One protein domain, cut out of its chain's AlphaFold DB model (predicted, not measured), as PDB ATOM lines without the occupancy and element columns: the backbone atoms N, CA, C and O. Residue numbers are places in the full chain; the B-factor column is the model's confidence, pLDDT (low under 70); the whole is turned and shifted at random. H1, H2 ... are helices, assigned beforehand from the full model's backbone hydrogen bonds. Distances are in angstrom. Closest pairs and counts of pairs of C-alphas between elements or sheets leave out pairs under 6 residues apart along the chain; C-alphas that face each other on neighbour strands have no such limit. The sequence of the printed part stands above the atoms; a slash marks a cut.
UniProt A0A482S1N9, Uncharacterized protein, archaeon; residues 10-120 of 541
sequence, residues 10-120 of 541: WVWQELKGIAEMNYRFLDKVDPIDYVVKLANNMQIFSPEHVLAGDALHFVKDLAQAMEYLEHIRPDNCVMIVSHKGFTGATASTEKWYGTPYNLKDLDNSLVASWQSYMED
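Overview. This is residues 10 to 120 of the 541 residues of an uncharacterized protein of archaeon (UniProt A0A482S1N9). The printed part is an open arch with a hollow middle: H1, H2 and the loop of residues 45 to 61 make one leg, H3 makes the bridge across, and the long unnamed stretch of residues 72 to 107 with H4 makes the other leg. Within the second leg, residues 72 to 107 run away from the bridge and fold back to H4, and the four helices do not gather into a bundle. There are 111 residues printed, with four named helices in the order H1, H2, H3, H4 and no named strand. The class is all helix, though under half of the residues, 51 of 111, are in named elements. The whole is extended, with a radius of gyration of the C-alphas of 21.7 A, and flat, spanning 52 by 42 by 23 A.

Along the chain. Find C-alpha 10 at (-25.732, 7.670, -104.892); from there H1, residues 10 to 24, runs 20.9 A to C-alpha 24 at (-44.229, 10.463, -114.242). Go on to Pro 31, where H2 begins; it takes in residues 31 to 44 and is 20.5 A long from first to last C-alpha. Next look for Leu 62, the first residue of H3, which runs through residues 62 to 71 over 14.8 A. After residues 72 to 107 you reach H4, residues 108 to 119, which is 16.6 A long and ends with C-alpha 119 at (-17.863, -6.149, -84.375).

Arrangement. Start from H1 and compare it with the other helices: it is apart from H2, H3 and H4. H2 is also apart from H3 and from H4, and H3 is apart from H4. Look at residues 24 to 33, of which 31 to 33 belong to H2: this stretch stands free. Residues 63 to 72, of which 63 to 71 belong to H3, stand free as well. Between H3 and H4, find residues 92 to 93, which pair with residues 100 to 101, antiparallel, in stretches too short to be named strands. On the backbone, every O i to N i+4 pair is within hydrogen-bond range in H1 and H4, against 8 of 10 in H2 and 5 of 6 in H3.

Size, cuts and confidence. The two C-alphas farthest apart are those of Glu 48 and Gly 88, at 54.9 A, while the C-alphas of Trp 10 and Asp 120, first and last printed, are 26.9 A apart. The printed part has no cut. The link from H1 to H2 is short, with 6 residues; those from H2 to H3, 17 residues, and from H3 to H4, 36 residues, are long. The mean pLDDT of the printed part is 92.8, and no printed residue is under 70.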
ATOM      1  N   TRP A  10     -25.377   8.154-103.560       93.81
ATOM      2  CA  TRP A  10     -25.732   7.670-104.892       93.81
ATOM      3  C   TRP A  10     -26.952   6.736-104.863       93.81
ATOM      4  O   TRP A  10     -27.787   6.821-105.755       93.81
ATOM      5  N   VAL A  11     -27.116   5.921-103.808       93.75
ATOM      6  CA  VAL A  11     -28.296   5.050-103.634       93.75
ATOM      7  C   VAL A  11     -29.554   5.892-103.450       93.75
ATOM      8  O   VAL A  11     -30.585   5.601-104.047       93.75
ATOM      9  N   TRP A  12     -29.485   6.965-102.655       94.69
ATOM     10  CA  TRP A  12     -30.624   7.869-102.494       94.69
ATOM     11  C   TRP A  12     -30.988   8.565-103.811       94.69
ATOM     12  O   TRP A  12     -32.170   8.674-104.136       94.69
ATOM     13  N   GLN A  13     -29.987   9.015-104.575       95.00
ATOM     14  CA  GLN A  13     -30.213   9.640-105.881       95.00
ATOM     15  C   GLN A  13     -30.861   8.659-106.865       95.00
ATOM     16  O   GLN A  13     -31.800   9.035-107.562       95.00
ATOM     17  N   GLU A  14     -30.402   7.406-106.873       95.44
ATOM     18  CA  GLU A  14     -30.955   6.339-107.705       95.44
ATOM     19  C   GLU A  14     -32.425   6.060-107.354       95.44
ATOM     20  O   GLU A  14     -33.293   6.143-108.222       95.44
ATOM     21  N   LEU A  15     -32.730   5.836-106.069       94.94
ATOM     22  CA  LEU A  15     -34.099   5.598-105.594       94.94
ATOM     23  C   LEU A  15     -35.029   6.774-105.906       94.94
ATOM     24  O   LEU A  15     -36.157   6.572-106.354       94.94
ATOM     25  N   LYS A  16     -34.559   8.011-105.708       96.00
ATOM     26  CA  LYS A  16     -35.325   9.212-106.051       96.00
ATOM     27  C   LYS A  16     -35.596   9.305-107.552       96.00
ATOM     28  O   LYS A  16     -36.734   9.566-107.930       96.00
ATOM     29  N   GLY A  17     -34.588   9.076-108.393       95.38
ATOM     30  CA  GLY A  17     -34.747   9.108-109.848       95.38
ATOM     31  C   GLY A  17     -35.737   8.052-110.343       95.38
ATOM     32  O   GLY A  17     -36.624   8.360-111.138       95.38
ATOM     33  N   ILE A  18     -35.650   6.830-109.807       95.62
ATOM     34  CA  ILE A  18     -36.595   5.743-110.098       95.62
ATOM     35  C   ILE A  18     -38.021   6.128-109.684       95.62
ATOM     36  O   ILE A  18     -38.959   5.943-110.458       95.62
ATOM     37  N   ALA A  19     -38.194   6.685-108.483       96.31
ATOM     38  CA  ALA A  19     -39.488   7.131-107.977       96.31
ATOM     39  C   ALA A  19     -40.114   8.228-108.858       96.31
ATOM     40  O   ALA A  19     -41.282   8.131-109.238       96.31
ATOM     41  N   GLU A  20     -39.336   9.247-109.233       95.44
ATOM     42  CA  GLU A  20     -39.778  10.334-110.115       95.44
ATOM     43  C   GLU A  20     -40.179   9.821-111.501       95.44
ATOM     44  O   GLU A  20     -41.223  10.204-112.034       95.44
ATOM     45  N   MET A  21     -39.379   8.916-112.064       94.12
ATOM     46  CA  MET A  21     -39.656   8.257-113.334       94.12
ATOM     47  C   MET A  21     -40.956   7.440-113.276       94.12
ATOM     48  O   MET A  21     -41.845   7.648-114.103       94.12
ATOM     49  N   ASN A  22     -41.096   6.557-112.283       93.19
ATOM     50  CA  ASN A  22     -42.275   5.705-112.117       93.19
ATOM     51  C   ASN A  22     -43.549   6.504-111.855       93.19
ATOM     52  O   ASN A  22     -44.611   6.127-112.339       93.19
ATOM     53  N   TYR A  23     -43.451   7.623-111.137       93.81
ATOM     54  CA  TYR A  23     -44.586   8.513-110.926       93.81
ATOM     55  C   TYR A  23     -44.977   9.261-112.208       93.81
ATOM     56  O   TYR A  23     -46.160   9.361-112.529       93.81
ATOM     57  N   ARG A  24     -43.993   9.760-112.970       92.69
ATOM     58  CA  ARG A  24     -44.229  10.463-114.242       92.69
ATOM     59  C   ARG A  24     -44.911   9.570-115.279       92.69
ATOM     60  O   ARG A  24     -45.756  10.055-116.025       92.69
ATOM     61  N   PHE A  25     -44.529   8.298-115.323       91.31
ATOM     62  CA  PHE A  25     -45.050   7.294-116.250       91.31
ATOM     63  C   PHE A  25     -45.818   6.201-115.495       91.31
ATOM     64  O   PHE A  25     -45.653   5.002-115.754       91.31
ATOM     65  N   LEU A  26     -46.665   6.609-114.551       88.81
ATOM     66  CA  LEU A  26     -47.560   5.699-113.849       88.81
ATOM     67  C   LEU A  26     -48.682   5.250-114.791       88.81
ATOM     68  O   LEU A  26     -49.316   6.076-115.449       88.81
ATOM     69  N   ASP A  27     -48.928   3.941-114.862       85.88
ATOM     70  CA  ASP A  27     -50.052   3.420-115.645       85.88
ATOM     71  C   ASP A  27     -51.381   3.854-115.018       85.88
ATOM     72  O   ASP A  27     -51.479   4.080-113.807       85.88
ATOM     73  N   LYS A  28     -52.433   3.957-115.835       86.38
ATOM     74  CA  LYS A  28     -53.776   4.179-115.299       86.38
ATOM     75  C   LYS A  28     -54.156   3.004-114.402       86.38
ATOM     76  O   LYS A  28     -54.137   1.855-114.831       86.38
ATOM     77  N   VAL A  29     -54.505   3.327-113.164       87.31
ATOM     78  CA  VAL A  29     -54.958   2.368-112.155       87.31
ATOM     79  C   VAL A  29     -56.481   2.262-112.221       87.31
ATOM     80  O   VAL A  29     -57.146   3.215-112.639       87.31
ATOM     81  N   ASP A  30     -57.032   1.122-111.810       91.31
ATOM     82  CA  ASP A  30     -58.477   0.969-111.658       91.31
ATOM     83  C   ASP A  30     -59.044   2.100-110.771       91.31
ATOM     84  O   ASP A  30     -58.471   2.393-109.711       91.31
ATOM     85  N   PRO A  31     -60.143   2.771-111.176       94.31
ATOM     86  CA  PRO A  31     -60.748   3.835-110.386       94.31
ATOM     87  C   PRO A  31     -61.042   3.450-108.930       94.31
ATOM     88  O   PRO A  31     -60.926   4.312-108.055       94.31
ATOM     89  N   ILE A  32     -61.399   2.187-108.648       95.94
ATOM     90  CA  ILE A  32     -61.698   1.749-107.279       95.94
ATOM     91  C   ILE A  32     -60.443   1.773-106.402       95.94
ATOM     92  O   ILE A  32     -60.453   2.357-105.314       95.94
ATOM     93  N   ASP A  33     -59.342   1.230-106.915       94.06
ATOM     94  CA  ASP A  33     -58.059   1.180-106.223       94.06
ATOM     95  C   ASP A  33     -57.489   2.588-106.060       94.06
ATOM     96  O   ASP A  33     -56.946   2.933-105.008       94.06
ATOM     97  N   TYR A  34     -57.669   3.440-107.074       94.44
ATOM     98  CA  TYR A  34     -57.216   4.823-107.035       94.44
ATOM     99  C   TYR A  34     -57.914   5.627-105.930       94.44
ATOM    100  O   TYR A  34     -57.244   6.303-105.148       94.44
ATOM    101  N   VAL A  35     -59.241   5.528-105.798       96.06
ATOM    102  CA  VAL A  35     -59.978   6.243-104.741       96.06
ATOM    103  C   VAL A  35     -59.607   5.721-103.351       96.06
ATOM    104  O   VAL A  35     -59.406   6.529-102.442       96.06
ATOM    105  N   VAL A  36     -59.455   4.403-103.180       96.00
ATOM    106  CA  VAL A  36     -58.998   3.809-101.911       96.00
ATOM    107  C   VAL A  36     -57.604   4.318-101.543       96.00
ATOM    108  O   VAL A  36     -57.386   4.757-100.412       96.00
ATOM    109  N   LYS A  37     -56.673   4.324-102.505       94.81
ATOM    110  CA  LYS A  37     -55.321   4.864-102.329       94.81
ATOM    111  C   LYS A  37     -55.367   6.321-101.859       94.81
ATOM    112  O   LYS A  37     -54.763   6.659-100.842       94.81
ATOM    113  N   LEU A  38     -56.115   7.179-102.555       95.38
ATOM    114  CA  LEU A  38     -56.211   8.600-102.212       95.38
ATOM    115  C   LEU A  38     -56.843   8.834-100.835       95.38
ATOM    116  O   LEU A  38     -56.348   9.668-100.080       95.38
ATOM    117  N   ALA A  39     -57.896   8.090-100.488       96.94
ATOM    118  CA  ALA A  39     -58.548   8.200 -99.186       96.94
ATOM    119  C   ALA A  39     -57.590   7.863 -98.030       96.94
ATOM    120  O   ALA A  39     -57.606   8.549 -97.008       96.94
ATOM    121  N   ASN A  40     -56.723   6.860 -98.205       96.38
ATOM    122  CA  ASN A  40     -55.667   6.546 -97.240       96.38
ATOM    123  C   ASN A  40     -54.615   7.663 -97.176       96.38
ATOM    124  O   ASN A  40     -54.249   8.106 -96.087       96.38
ATOM    125  N   ASN A  41     -54.179   8.178 -98.328       97.38
ATOM    126  CA  ASN A  41     -53.171   9.238 -98.388       97.38
ATOM    127  C   ASN A  41     -53.635  10.535 -97.713       97.38
ATOM    128  O   ASN A  41     -52.833  11.190 -97.051       97.38
ATOM    129  N   MET A  42     -54.922  10.882 -97.800       97.56
ATOM    130  CA  MET A  42     -55.501  12.055 -97.126       97.56
ATOM    131  C   MET A  42     -55.413  12.006 -95.592       97.56
ATOM    132  O   MET A  42     -55.548  13.045 -94.950       97.56
ATOM    133  N   GLN A  43     -55.201  10.831 -94.991       97.12
ATOM    134  CA  GLN A  43     -55.036  10.697 -93.538       97.12
ATOM    135  C   GLN A  43     -53.593  10.933 -93.073       97.12
ATOM    136  O   GLN A  43     -53.368  11.171 -91.887       97.12
ATOM    137  N   ILE A  44     -52.622  10.838 -93.987       96.50
ATOM    138  CA  ILE A  44     -51.185  10.814 -93.675       96.50
ATOM    139  C   ILE A  44     -50.478  12.055 -94.229       96.50
ATOM    140  O   ILE A  44     -49.624  12.632 -93.558       96.50
ATOM    141  N   PHE A  45     -50.830  12.474 -95.445       96.44
ATOM    142  CA  PHE A  45     -50.149  13.540 -96.176       96.44
ATOM    143  C   PHE A  45     -50.962  14.835 -96.188       96.44
ATOM    144  O   PHE A  45     -52.194  14.824 -96.193       96.44
ATOM    145  N   SER A  46     -50.263  15.972 -96.237       95.62
ATOM    146  CA  SER A  46     -50.895  17.273 -96.462       95.62
ATOM    147  C   SER A  46     -51.546  17.343 -97.856       95.62
ATOM    148  O   SER A  46     -51.154  16.583 -98.749       95.62
ATOM    149  N   PRO A  47     -52.535  18.235 -98.079       95.44
ATOM    150  CA  PRO A  47     -53.289  18.305 -99.337       95.44
ATOM    151  C   PRO A  47     -52.424  18.368-100.605       95.44
ATOM    152  O   PRO A  47     -52.745  17.727-101.602       95.44
ATOM    153  N   GLU A  48     -51.301  19.085-100.563       94.62
ATOM    154  CA  GLU A  48     -50.337  19.211-101.661       94.62
ATOM    155  C   GLU A  48     -49.564  17.917-101.984       94.62
ATOM    156  O   GLU A  48     -48.998  17.786-103.070       94.62
ATOM    157  N   HIS A  49     -49.566  16.943-101.073       95.56
ATOM    158  CA  HIS A  49     -48.853  15.674-101.198       95.56
ATOM    159  C   HIS A  49     -49.778  14.456-101.299       95.56
ATOM    160  O   HIS A  49     -49.286  13.348-101.455       95.56
ATOM    161  N   VAL A  50     -51.105  14.611-101.298       96.12
ATOM    162  CA  VAL A  50     -52.045  13.469-101.357       96.12
ATOM    163  C   VAL A  50     -51.819  12.570-102.583       96.12
ATOM    164  O   VAL A  50     -51.931  11.348-102.489       96.12
ATOM    165  N   LEU A  51     -51.476  13.163-103.732       94.38
ATOM    166  CA  LEU A  51     -51.283  12.420-104.984       94.38
ATOM    167  C   LEU A  51     -49.932  11.694-105.064       94.38
ATOM    168  O   LEU A  51     -49.864  10.602-105.624       94.38
ATOM    169  N   ALA A  52     -48.873  12.311-104.534       95.12
ATOM    170  CA  ALA A  52     -47.485  11.905-104.773       95.12
ATOM    171  C   ALA A  52     -46.714  11.516-103.502       95.12
ATOM    172  O   ALA A  52     -45.572  11.073-103.592       95.12
ATOM    173  N   GLY A  53     -47.306  11.716-102.324       94.25
ATOM    174  CA  GLY A  53     -46.661  11.603-101.015       94.25
ATOM    175  C   GLY A  53     -46.140  10.206-100.708       94.25
ATOM    176  O   GLY A  53     -45.104  10.063-100.068       94.25
ATOM    177  N   ASP A  54     -46.825   9.187-101.216       93.56
ATOM    178  CA  ASP A  54     -46.438   7.785-101.082       93.56
ATOM    179  C   ASP A  54     -45.529   7.276-102.208       93.56
ATOM    180  O   ASP A  54     -45.031   6.156-102.130       93.56
ATOM    181  N   ALA A  55     -45.314   8.085-103.248       93.81
ATOM    182  CA  ALA A  55     -44.563   7.700-104.436       93.81
ATOM    183  C   ALA A  55     -43.208   8.409-104.542       93.81
ATOM    184  O   ALA A  55     -42.250   7.797-104.997       93.81
ATOM    185  N   LEU A  56     -43.113   9.685-104.154       96.19
ATOM    186  CA  LEU A  56     -41.926  10.519-104.368       96.19
ATOM    187  C   LEU A  56     -41.072  10.693-103.107       96.19
ATOM    188  O   LEU A  56     -41.552  10.687-101.975       96.19
ATOM    189  N   HIS A  57     -39.778  10.938-103.320       94.44
ATOM    190  CA  HIS A  57     -38.815  11.239-102.262       94.44
ATOM    191  C   HIS A  57     -38.442  12.729-102.269       94.44
ATOM    192  O   HIS A  57     -37.677  13.198-103.115       94.44
ATOM    193  N   PHE A  58     -38.979  13.486-101.307       91.94
ATOM    194  CA  PHE A  58     -38.832  14.947-101.258       91.94
ATOM    195  C   PHE A  58     -37.554  15.411-100.551       91.94
ATOM    196  O   PHE A  58     -36.829  16.257-101.076       91.94
ATOM    197  N   VAL A  59     -37.263  14.856 -99.370       92.88
ATOM    198  CA  VAL A  59     -36.163  15.296 -98.498       92.88
ATOM    199  C   VAL A  59     -35.131  14.181 -98.348       92.88
ATOM    200  O   VAL A  59     -35.474  13.032 -98.077       92.88
ATOM    201  N   LYS A  60     -33.850  14.526 -98.522       94.81
ATOM    202  CA  LYS A  60     -32.724  13.636 -98.223       94.81
ATOM    203  C   LYS A  60     -32.284  13.838 -96.778       94.81
ATOM    204  O   LYS A  60     -31.625  14.835 -96.492       94.81
ATOM    205  N   ASP A  61     -32.585  12.881 -95.907       94.44
ATOM    206  CA  ASP A  61     -32.090  12.872 -94.528       94.44
ATOM    207  C   ASP A  61     -31.312  11.582 -94.227       94.44
ATOM    208  O   ASP A  61     -31.843  10.576 -93.755       94.44
ATOM    209  N   LEU A  62     -30.014  11.604 -94.544       91.62
ATOM    210  CA  LEU A  62     -29.131  10.467 -94.272       91.62
ATOM    211  C   LEU A  62     -28.818  10.321 -92.773       91.62
ATOM    212  O   LEU A  62     -28.442   9.232 -92.344       91.62
ATOM    213  N   ALA A  63     -28.973  11.386 -91.977       92.62
ATOM    214  CA  ALA A  63     -28.746  11.333 -90.536       92.62
ATOM    215  C   ALA A  63     -29.877  10.562 -89.846       92.62
ATOM    216  O   ALA A  63     -29.607   9.661 -89.055       92.62
ATOM    217  N   GLN A  64     -31.125  10.830 -90.227       94.06
ATOM    218  CA  GLN A  64     -32.281  10.073 -89.754       94.06
ATOM    219  C   GLN A  64     -32.248   8.611 -90.221       94.06
ATOM    220  O   GLN A  64     -32.546   7.701 -89.450       94.06
ATOM    221  N   ALA A  65     -31.801   8.345 -91.455       92.56
ATOM    222  CA  ALA A  65     -31.564   6.971 -91.898       92.56
ATOM    223  C   ALA A  65     -30.526   6.248 -91.014       92.56
ATOM    224  O   ALA A  65     -30.702   5.074 -90.686       92.56
ATOM    225  N   MET A  66     -29.465   6.945 -90.592       93.50
ATOM    226  CA  MET A  66     -28.465   6.395 -89.674       93.50
ATOM    227  C   MET A  66     -29.039   6.137 -88.272       93.50
ATOM    228  O   MET A  66     -28.758   5.092 -87.691       93.50
ATOM    229  N   GLU A  67     -29.892   7.025 -87.758       94.94
ATOM    230  CA  GLU A  67     -30.606   6.825 -86.489       94.94
ATOM    231  C   GLU A  67     -31.434   5.531 -86.508       94.94
ATOM    232  O   GLU A  67     -31.301   4.694 -85.614       94.94
ATOM    233  N   TYR A  68     -32.210   5.291 -87.571       94.25
ATOM    234  CA  TYR A  68     -32.966   4.042 -87.715       94.25
ATOM    235  C   TYR A  68     -32.070   2.808 -87.791       94.25
ATOM    236  O   TYR A  68     -32.375   1.782 -87.176       94.25
ATOM    237  N   LEU A  69     -30.943   2.894 -88.505       92.62
ATOM    238  CA  LEU A  69     -29.977   1.801 -88.552       92.62
ATOM    239  C   LEU A  69     -29.463   1.457 -87.152       92.62
ATOM    240  O   LEU A  69     -29.273   0.275 -86.863       92.62
ATOM    241  N   GLU A  70     -29.295   2.429 -86.251       92.25
ATOM    242  CA  GLU A  70     -28.842   2.152 -84.885       92.25
ATOM    243  C   GLU A  70     -29.806   1.291 -84.064       92.25
ATOM    244  O   GLU A  70     -29.364   0.577 -83.159       92.25
ATOM    245  N   HIS A  71     -31.085   1.239 -84.433       94.12
ATOM    246  CA  HIS A  71     -32.063   0.330 -83.834       94.12
ATOM    247  C   HIS A  71     -31.992  -1.104 -84.377       94.12
ATOM    248  O   HIS A  71     -32.495  -2.019 -83.724       94.12
ATOM    249  N   ILE A  72     -31.341  -1.337 -85.521       92.31
ATOM    250  CA  ILE A  72     -31.134  -2.685 -86.066       92.31
ATOM    251  C   ILE A  72     -29.973  -3.338 -85.316       92.31
ATOM    252  O   ILE A  72     -28.798  -3.135 -85.648       92.31
ATOM    253  N   ARG A  73     -30.305  -4.091 -84.264       90.50
ATOM    254  CA  ARG A  73     -29.343  -4.779 -83.398       90.50
ATOM    255  C   ARG A  73     -29.864  -6.146 -82.934       90.50
ATOM    256  O   ARG A  73     -31.082  -6.318 -82.848       90.50
ATOM    257  N   PRO A  74     -28.970  -7.095 -82.596       91.69
ATOM    258  CA  PRO A  74     -29.331  -8.414 -82.072       91.69
ATOM    259  C   PRO A  74     -30.251  -8.374 -80.845       91.69
ATOM    260  O   PRO A  74     -31.180  -9.168 -80.743       91.69
ATOM    261  N   ASP A  75     -30.024  -7.430 -79.932       91.81
ATOM    262  CA  ASP A  75     -30.796  -7.237 -78.698       91.81
ATOM    263  C   ASP A  75     -32.171  -6.586 -78.921       91.81
ATOM    264  O   ASP A  75     -32.998  -6.571 -78.015       91.81
ATOM    265  N   ASN A  76     -32.427  -6.059 -80.120       93.62
ATOM    266  CA  ASN A  76     -33.659  -5.355 -80.477       93.62
ATOM    267  C   ASN A  76     -34.414  -6.060 -81.618       93.62
ATOM    268  O   ASN A  76     -35.080  -5.417 -82.428       93.62
ATOM    269  N   CYS A  77     -34.269  -7.385 -81.731       93.25
ATOM    270  CA  CYS A  77     -34.896  -8.169 -82.791       93.25
ATOM    271  C   CYS A  77     -36.004  -9.092 -82.268       93.25
ATOM    272  O   CYS A  77     -35.996  -9.542 -81.124       93.25
ATOM    273  N   VAL A  78     -36.953  -9.407 -83.152       94.31
ATOM    274  CA  VAL A  78     -37.949 -10.464 -82.953       94.31
ATOM    275  C   VAL A  78     -37.706 -11.519 -84.020       94.31
ATOM    276  O   VAL A  78     -37.773 -11.226 -85.214       94.31
ATOM    277  N   MET A  79     -37.420 -12.748 -83.596       93.25
ATOM    278  CA  MET A  79     -37.165 -13.860 -84.507       93.25
ATOM    279  C   MET A  79     -38.380 -14.783 -84.571       93.25
ATOM    280  O   MET A  79     -38.777 -15.376 -83.570       93.25
ATOM    281  N   ILE A  80     -38.939 -14.947 -85.769       94.31
ATOM    282  CA  ILE A  80     -40.039 -15.877 -86.031       94.31
ATOM    283  C   ILE A  80     -39.498 -17.018 -86.891       94.31
ATOM    284  O   ILE A  80     -39.043 -16.796 -88.010       94.31
ATOM    285  N   VAL A  81     -39.559 -18.249 -86.379       93.88
ATOM    286  CA  VAL A  81     -39.106 -19.448 -87.099       93.88
ATOM    287  C   VAL A  81     -40.293 -20.373 -87.337       93.88
ATOM    288  O   VAL A  81     -40.916 -20.847 -86.392       93.88
ATOM    289  N   SER A  82     -40.586 -20.667 -88.605       92.38
ATOM    290  CA  SER A  82     -41.659 -21.587 -88.998       92.38
ATOM    291  C   SER A  82     -41.083 -22.822 -89.687       92.38
ATOM    292  O   SER A  82     -40.449 -22.729 -90.740       92.38
ATOM    293  N   HIS A  83     -41.286 -23.997 -89.088       92.12
ATOM    294  CA  HIS A  83     -40.809 -25.267 -89.631       92.12
ATOM    295  C   HIS A  83     -41.679 -26.440 -89.163       92.12
ATOM    296  O   HIS A  83     -42.050 -26.522 -87.992       92.12
ATOM    297  N   LYS A  84     -41.955 -27.405 -90.056       87.50
ATOM    298  CA  LYS A  84     -42.777 -28.589 -89.731       87.50
ATOM    299  C   LYS A  84     -42.165 -29.476 -88.639       87.50
ATOM    300  O   LYS A  84     -42.895 -30.212 -87.985       87.50
ATOM    301  N   GLY A  85     -40.857 -29.382 -88.402       91.25
ATOM    302  CA  GLY A  85     -40.168 -30.102 -87.325       91.25
ATOM    303  C   GLY A  85     -40.603 -29.712 -85.906       91.25
ATOM    304  O   GLY A  85     -40.322 -30.458 -84.978       91.25
ATOM    305  N   PHE A  86     -41.316 -28.595 -85.726       91.25
ATOM    306  CA  PHE A  86     -41.891 -28.217 -84.428       91.25
ATOM    307  C   PHE A  86     -43.272 -28.835 -84.160       91.25
ATOM    308  O   PHE A  86     -43.852 -28.599 -83.100       91.25
ATOM    309  N   THR A  87     -43.818 -29.621 -85.095       86.88
ATOM    310  CA  THR A  87     -45.127 -30.273 -84.930       86.88
ATOM    311  C   THR A  87     -45.122 -31.166 -83.689       86.88
ATOM    312  O   THR A  87     -44.278 -32.049 -83.564       86.88
ATOM    313  N   GLY A  88     -46.064 -30.936 -82.772       87.56
ATOM    314  CA  GLY A  88     -46.170 -31.674 -81.508       87.56
ATOM    315  C   GLY A  88     -45.186 -31.239 -80.412       87.56
ATOM    316  O   GLY A  88     -45.265 -31.758 -79.304       87.56
ATOM    317  N   ALA A  89     -44.293 -30.282 -80.687       90.75
ATOM    318  CA  ALA A  89     -43.324 -29.735 -79.729       90.75
ATOM    319  C   ALA A  89     -43.660 -28.294 -79.289       90.75
ATOM    320  O   ALA A  89     -42.818 -27.582 -78.735       90.75
ATOM    321  N   THR A  90     -44.877 -27.840 -79.575       91.12
ATOM    322  CA  THR A  90     -45.411 -26.509 -79.271       91.12
ATOM    323  C   THR A  90     -46.315 -26.552 -78.043       91.12
ATOM    324  O   THR A  90     -47.084 -27.492 -77.858       91.12
ATOM    325  N   ALA A  91     -46.196 -25.547 -77.177       92.75
ATOM    326  CA  ALA A  91     -46.878 -25.470 -75.887       92.75
ATOM    327  C   ALA A  91     -48.037 -24.466 -75.881       92.75
ATOM    328  O   ALA A  91     -48.830 -24.442 -74.943       92.75
ATOM    329  N   SER A  92     -48.121 -23.600 -76.890       94.31
ATOM    330  CA  SER A  92     -49.136 -22.555 -76.989       94.31
ATOM    331  C   SER A  92     -49.878 -22.634 -78.313       94.31
ATOM    332  O   SER A  92     -49.361 -23.139 -79.310       94.31
ATOM    333  N   THR A  93     -51.094 -22.100 -78.311       94.50
ATOM    334  CA  THR A  93     -51.989 -22.090 -79.464       94.50
ATOM    335  C   THR A  93     -52.576 -20.695 -79.603       94.50
ATOM    336  O   THR A  93     -53.100 -20.142 -78.636       94.50
ATOM    337  N   GLU A  94     -52.446 -20.098 -80.784       94.81
ATOM    338  CA  GLU A  94     -53.057 -18.807 -81.097       94.81
ATOM    339  C   GLU A  94     -54.588 -18.943 -81.102       94.81
ATOM    340  O   GLU A  94     -55.134 -19.956 -81.539       94.81
ATOM    341  N   LYS A  95     -55.280 -17.935 -80.568       94.69
ATOM    342  CA  LYS A  95     -56.707 -17.987 -80.240       94.69
ATOM    343  C   LYS A  95     -57.615 -18.179 -81.456       94.69
ATOM    344  O   LYS A  95     -58.600 -18.903 -81.345       94.69
ATOM    345  N   TRP A  96     -57.353 -17.488 -82.561       92.62
ATOM    346  CA  TRP A  96     -58.307 -17.358 -83.665       92.62
ATOM    347  C   TRP A  96     -58.116 -18.410 -84.750       92.62
ATOM    348  O   TRP A  96     -59.085 -19.014 -85.200       92.62
ATOM    349  N   TYR A  97     -56.872 -18.662 -85.139       89.19
ATOM    350  CA  TYR A  97     -56.515 -19.620 -86.183       89.19
ATOM    351  C   TYR A  97     -56.050 -20.960 -85.618       89.19
ATOM    352  O   TYR A  97     -55.787 -21.890 -86.379       89.19
ATOM    353  N   GLY A  98     -55.903 -21.072 -84.294       90.88
ATOM    354  CA  GLY A  98     -55.414 -22.296 -83.670       90.88
ATOM    355  C   GLY A  98     -53.951 -22.590 -84.004       90.88
ATOM    356  O   GLY A  98     -53.530 -23.742 -83.920       90.88
ATOM    357  N   THR A  99     -53.172 -21.583 -84.419       91.69
ATOM    358  CA  THR A  99     -51.786 -21.792 -84.857       91.69
ATOM    359  C   THR A  99     -50.927 -22.213 -83.664       91.69
ATOM    360  O   THR A  99     -50.807 -21.439 -82.710       91.69
ATOM    361  N   PRO A 100     -50.312 -23.407 -83.683       93.62
ATOM    362  CA  PRO A 100     -49.459 -23.852 -82.595       93.62
ATOM    363  C   PRO A 100     -48.108 -23.128 -82.638       93.62
ATOM    364  O   PRO A 100     -47.457 -23.076 -83.682       93.62
ATOM    365  N   TYR A 101     -47.652 -22.608 -81.501       95.31
ATOM    366  CA  TYR A 101     -46.392 -21.876 -81.391       95.31
ATOM    367  C   TYR A 101     -45.729 -22.065 -80.023       95.31
ATOM    368  O   TYR A 101     -46.304 -22.612 -79.082       95.31
ATOM    369  N   ASN A 102     -44.483 -21.611 -79.928       94.19
ATOM    370  CA  ASN A 102     -43.772 -21.420 -78.672       94.19
ATOM    371  C   ASN A 102     -43.264 -19.987 -78.630       94.19
ATOM    372  O   ASN A 102     -42.732 -19.502 -79.628       94.19
ATOM    373  N   LEU A 103     -43.368 -19.353 -77.469       94.38
ATOM    374  CA  LEU A 103     -42.664 -18.114 -77.176       94.38
ATOM    375  C   LEU A 103     -41.461 -18.453 -76.296       94.38
ATOM    376  O   LEU A 103     -41.612 -19.141 -75.284       94.38
ATOM    377  N   LYS A 104     -40.273 -18.011 -76.696       92.69
ATOM    378  CA  LYS A 104     -39.048 -18.155 -75.908       92.69
ATOM    379  C   LYS A 104     -38.215 -16.899 -76.059       92.69
ATOM    380  O   LYS A 104     -38.086 -16.393 -77.173       92.69
ATOM    381  N   ASP A 105     -37.626 -16.462 -74.955       93.94
ATOM    382  CA  ASP A 105     -36.585 -15.444 -74.996       93.94
ATOM    383  C   ASP A 105     -35.369 -15.997 -75.743       93.94
ATOM    384  O   ASP A 105     -35.060 -17.195 -75.675       93.94
ATOM    385  N   LEU A 106     -34.695 -15.124 -76.491       93.06
ATOM    386  CA  LEU A 106     -33.445 -15.478 -77.151       93.06
ATOM    387  C   LEU A 106     -32.376 -15.749 -76.091       93.06
ATOM    388  O   LEU A 106     -32.269 -15.029 -75.101       93.06
ATOM    389  N   ASP A 107     -31.570 -16.787 -76.310       94.38
ATOM    390  CA  ASP A 107     -30.452 -17.078 -75.420       94.38
ATOM    391  C   ASP A 107     -29.443 -15.920 -75.459       94.38
ATOM    392  O   ASP A 107     -28.953 -15.539 -76.525       94.38
ATOM    393  N   ASN A 108     -29.097 -15.392 -74.286       93.75
ATOM    394  CA  ASN A 108     -28.095 -14.343 -74.133       93.75
ATOM    395  C   ASN A 108     -26.750 -14.735 -74.760       93.75
ATOM    396  O   ASN A 108     -26.053 -13.870 -75.286       93.75
ATOM    397  N   SER A 109     -26.391 -16.025 -74.740       94.94
ATOM    398  CA  SER A 109     -25.158 -16.508 -75.373       94.94
ATOM    399  C   SER A 109     -25.190 -16.335 -76.899       94.94
ATOM    400  O   SER A 109     -24.206 -15.906 -77.506       94.94
ATOM    401  N   LEU A 110     -26.352 -16.577 -77.512       93.19
ATOM    402  CA  LEU A 110     -26.583 -16.412 -78.942       93.19
ATOM    403  C   LEU A 110     -26.574 -14.930 -79.329       93.19
ATOM    404  O   LEU A 110     -25.875 -14.555 -80.269       93.19
ATOM    405  N   VAL A 111     -27.280 -14.085 -78.573       93.88
ATOM    406  CA  VAL A 111     -27.299 -12.630 -78.796       93.88
ATOM    407  C   VAL A 111     -25.885 -12.049 -78.693       93.88
ATOM    408  O   VAL A 111     -25.462 -11.307 -79.580       93.88
ATOM    409  N   ALA A 112     -25.118 -12.446 -77.672       92.81
ATOM    410  CA  ALA A 112     -23.724 -12.037 -77.516       92.81
ATOM    411  C   ALA A 112     -22.846 -12.501 -78.690       92.81
ATOM    412  O   ALA A 112     -21.995 -11.745 -79.158       92.81
ATOM    413  N   SER A 113     -23.075 -13.712 -79.213       91.88
ATOM    414  CA  SER A 113     -22.346 -14.201 -80.390       91.88
ATOM    415  C   SER A 113     -22.617 -13.343 -81.631       91.88
ATOM    416  O   SER A 113     -21.678 -12.943 -82.313       91.88
ATOM    417  N   TRP A 114     -23.876 -12.973 -81.895       91.00
ATOM    418  CA  TRP A 114     -24.236 -12.096 -83.014       91.00
ATOM    419  C   TRP A 114     -23.636 -10.700 -82.867       91.00
ATOM    420  O   TRP A 114     -23.127 -10.154 -83.845       91.00
ATOM    421  N   GLN A 115     -23.638 -10.157 -81.650       88.50
ATOM    422  CA  GLN A 115     -22.990  -8.883 -81.348       88.50
ATOM    423  C   GLN A 115     -21.494  -8.935 -81.698       88.50
ATOM    424  O   GLN A 115     -20.998  -8.073 -82.424       88.50
ATOM    425  N   SER A 116     -20.802 -10.000 -81.279       87.06
ATOM    426  CA  SER A 116     -19.385 -10.214 -81.594       87.06
ATOM    427  C   SER A 116     -19.130 -10.306 -83.104       87.06
ATOM    428  O   SER A 116     -18.173  -9.709 -83.593       87.06
ATOM    429  N   TYR A 117     -19.985 -11.000 -83.867       82.00
ATOM    430  CA  TYR A 117     -19.854 -11.084 -85.332       82.00
ATOM    431  C   TYR A 117     -20.067  -9.735 -86.035       82.00
ATOM    432  O   TYR A 117     -19.479  -9.480 -87.086       82.00
ATOM    433  N   MET A 118     -20.898  -8.848 -85.478       79.00
ATOM    434  CA  MET A 118     -21.075  -7.496 -86.023       79.00
ATOM    435  C   MET A 118     -19.836  -6.612 -85.807       79.00
ATOM    436  O   MET A 118     -19.542  -5.729 -86.628       79.00
ATOM    437  N   GLU A 119     -19.101  -6.850 -84.721       78.38
ATOM    438  CA  GLU A 119     -17.863  -6.149 -84.375       78.38
ATOM    439  C   GLU A 119     -16.669  -6.677 -85.191       78.38
ATOM    440  O   GLU A 119     -15.943  -5.881 -85.800       78.38
ATOM    441  N   ASP A 120     -16.532  -7.998 -85.338       74.75
ATOM    442  CA  ASP A 120     -15.479  -8.640 -86.138       74.75
ATOM    443  C   ASP A 120     -15.914  -8.908 -87.591       74.75
ATOM    444  O   ASP A 120     -16.136 -10.034 -88.031       74.75
TER     445      ASP A 120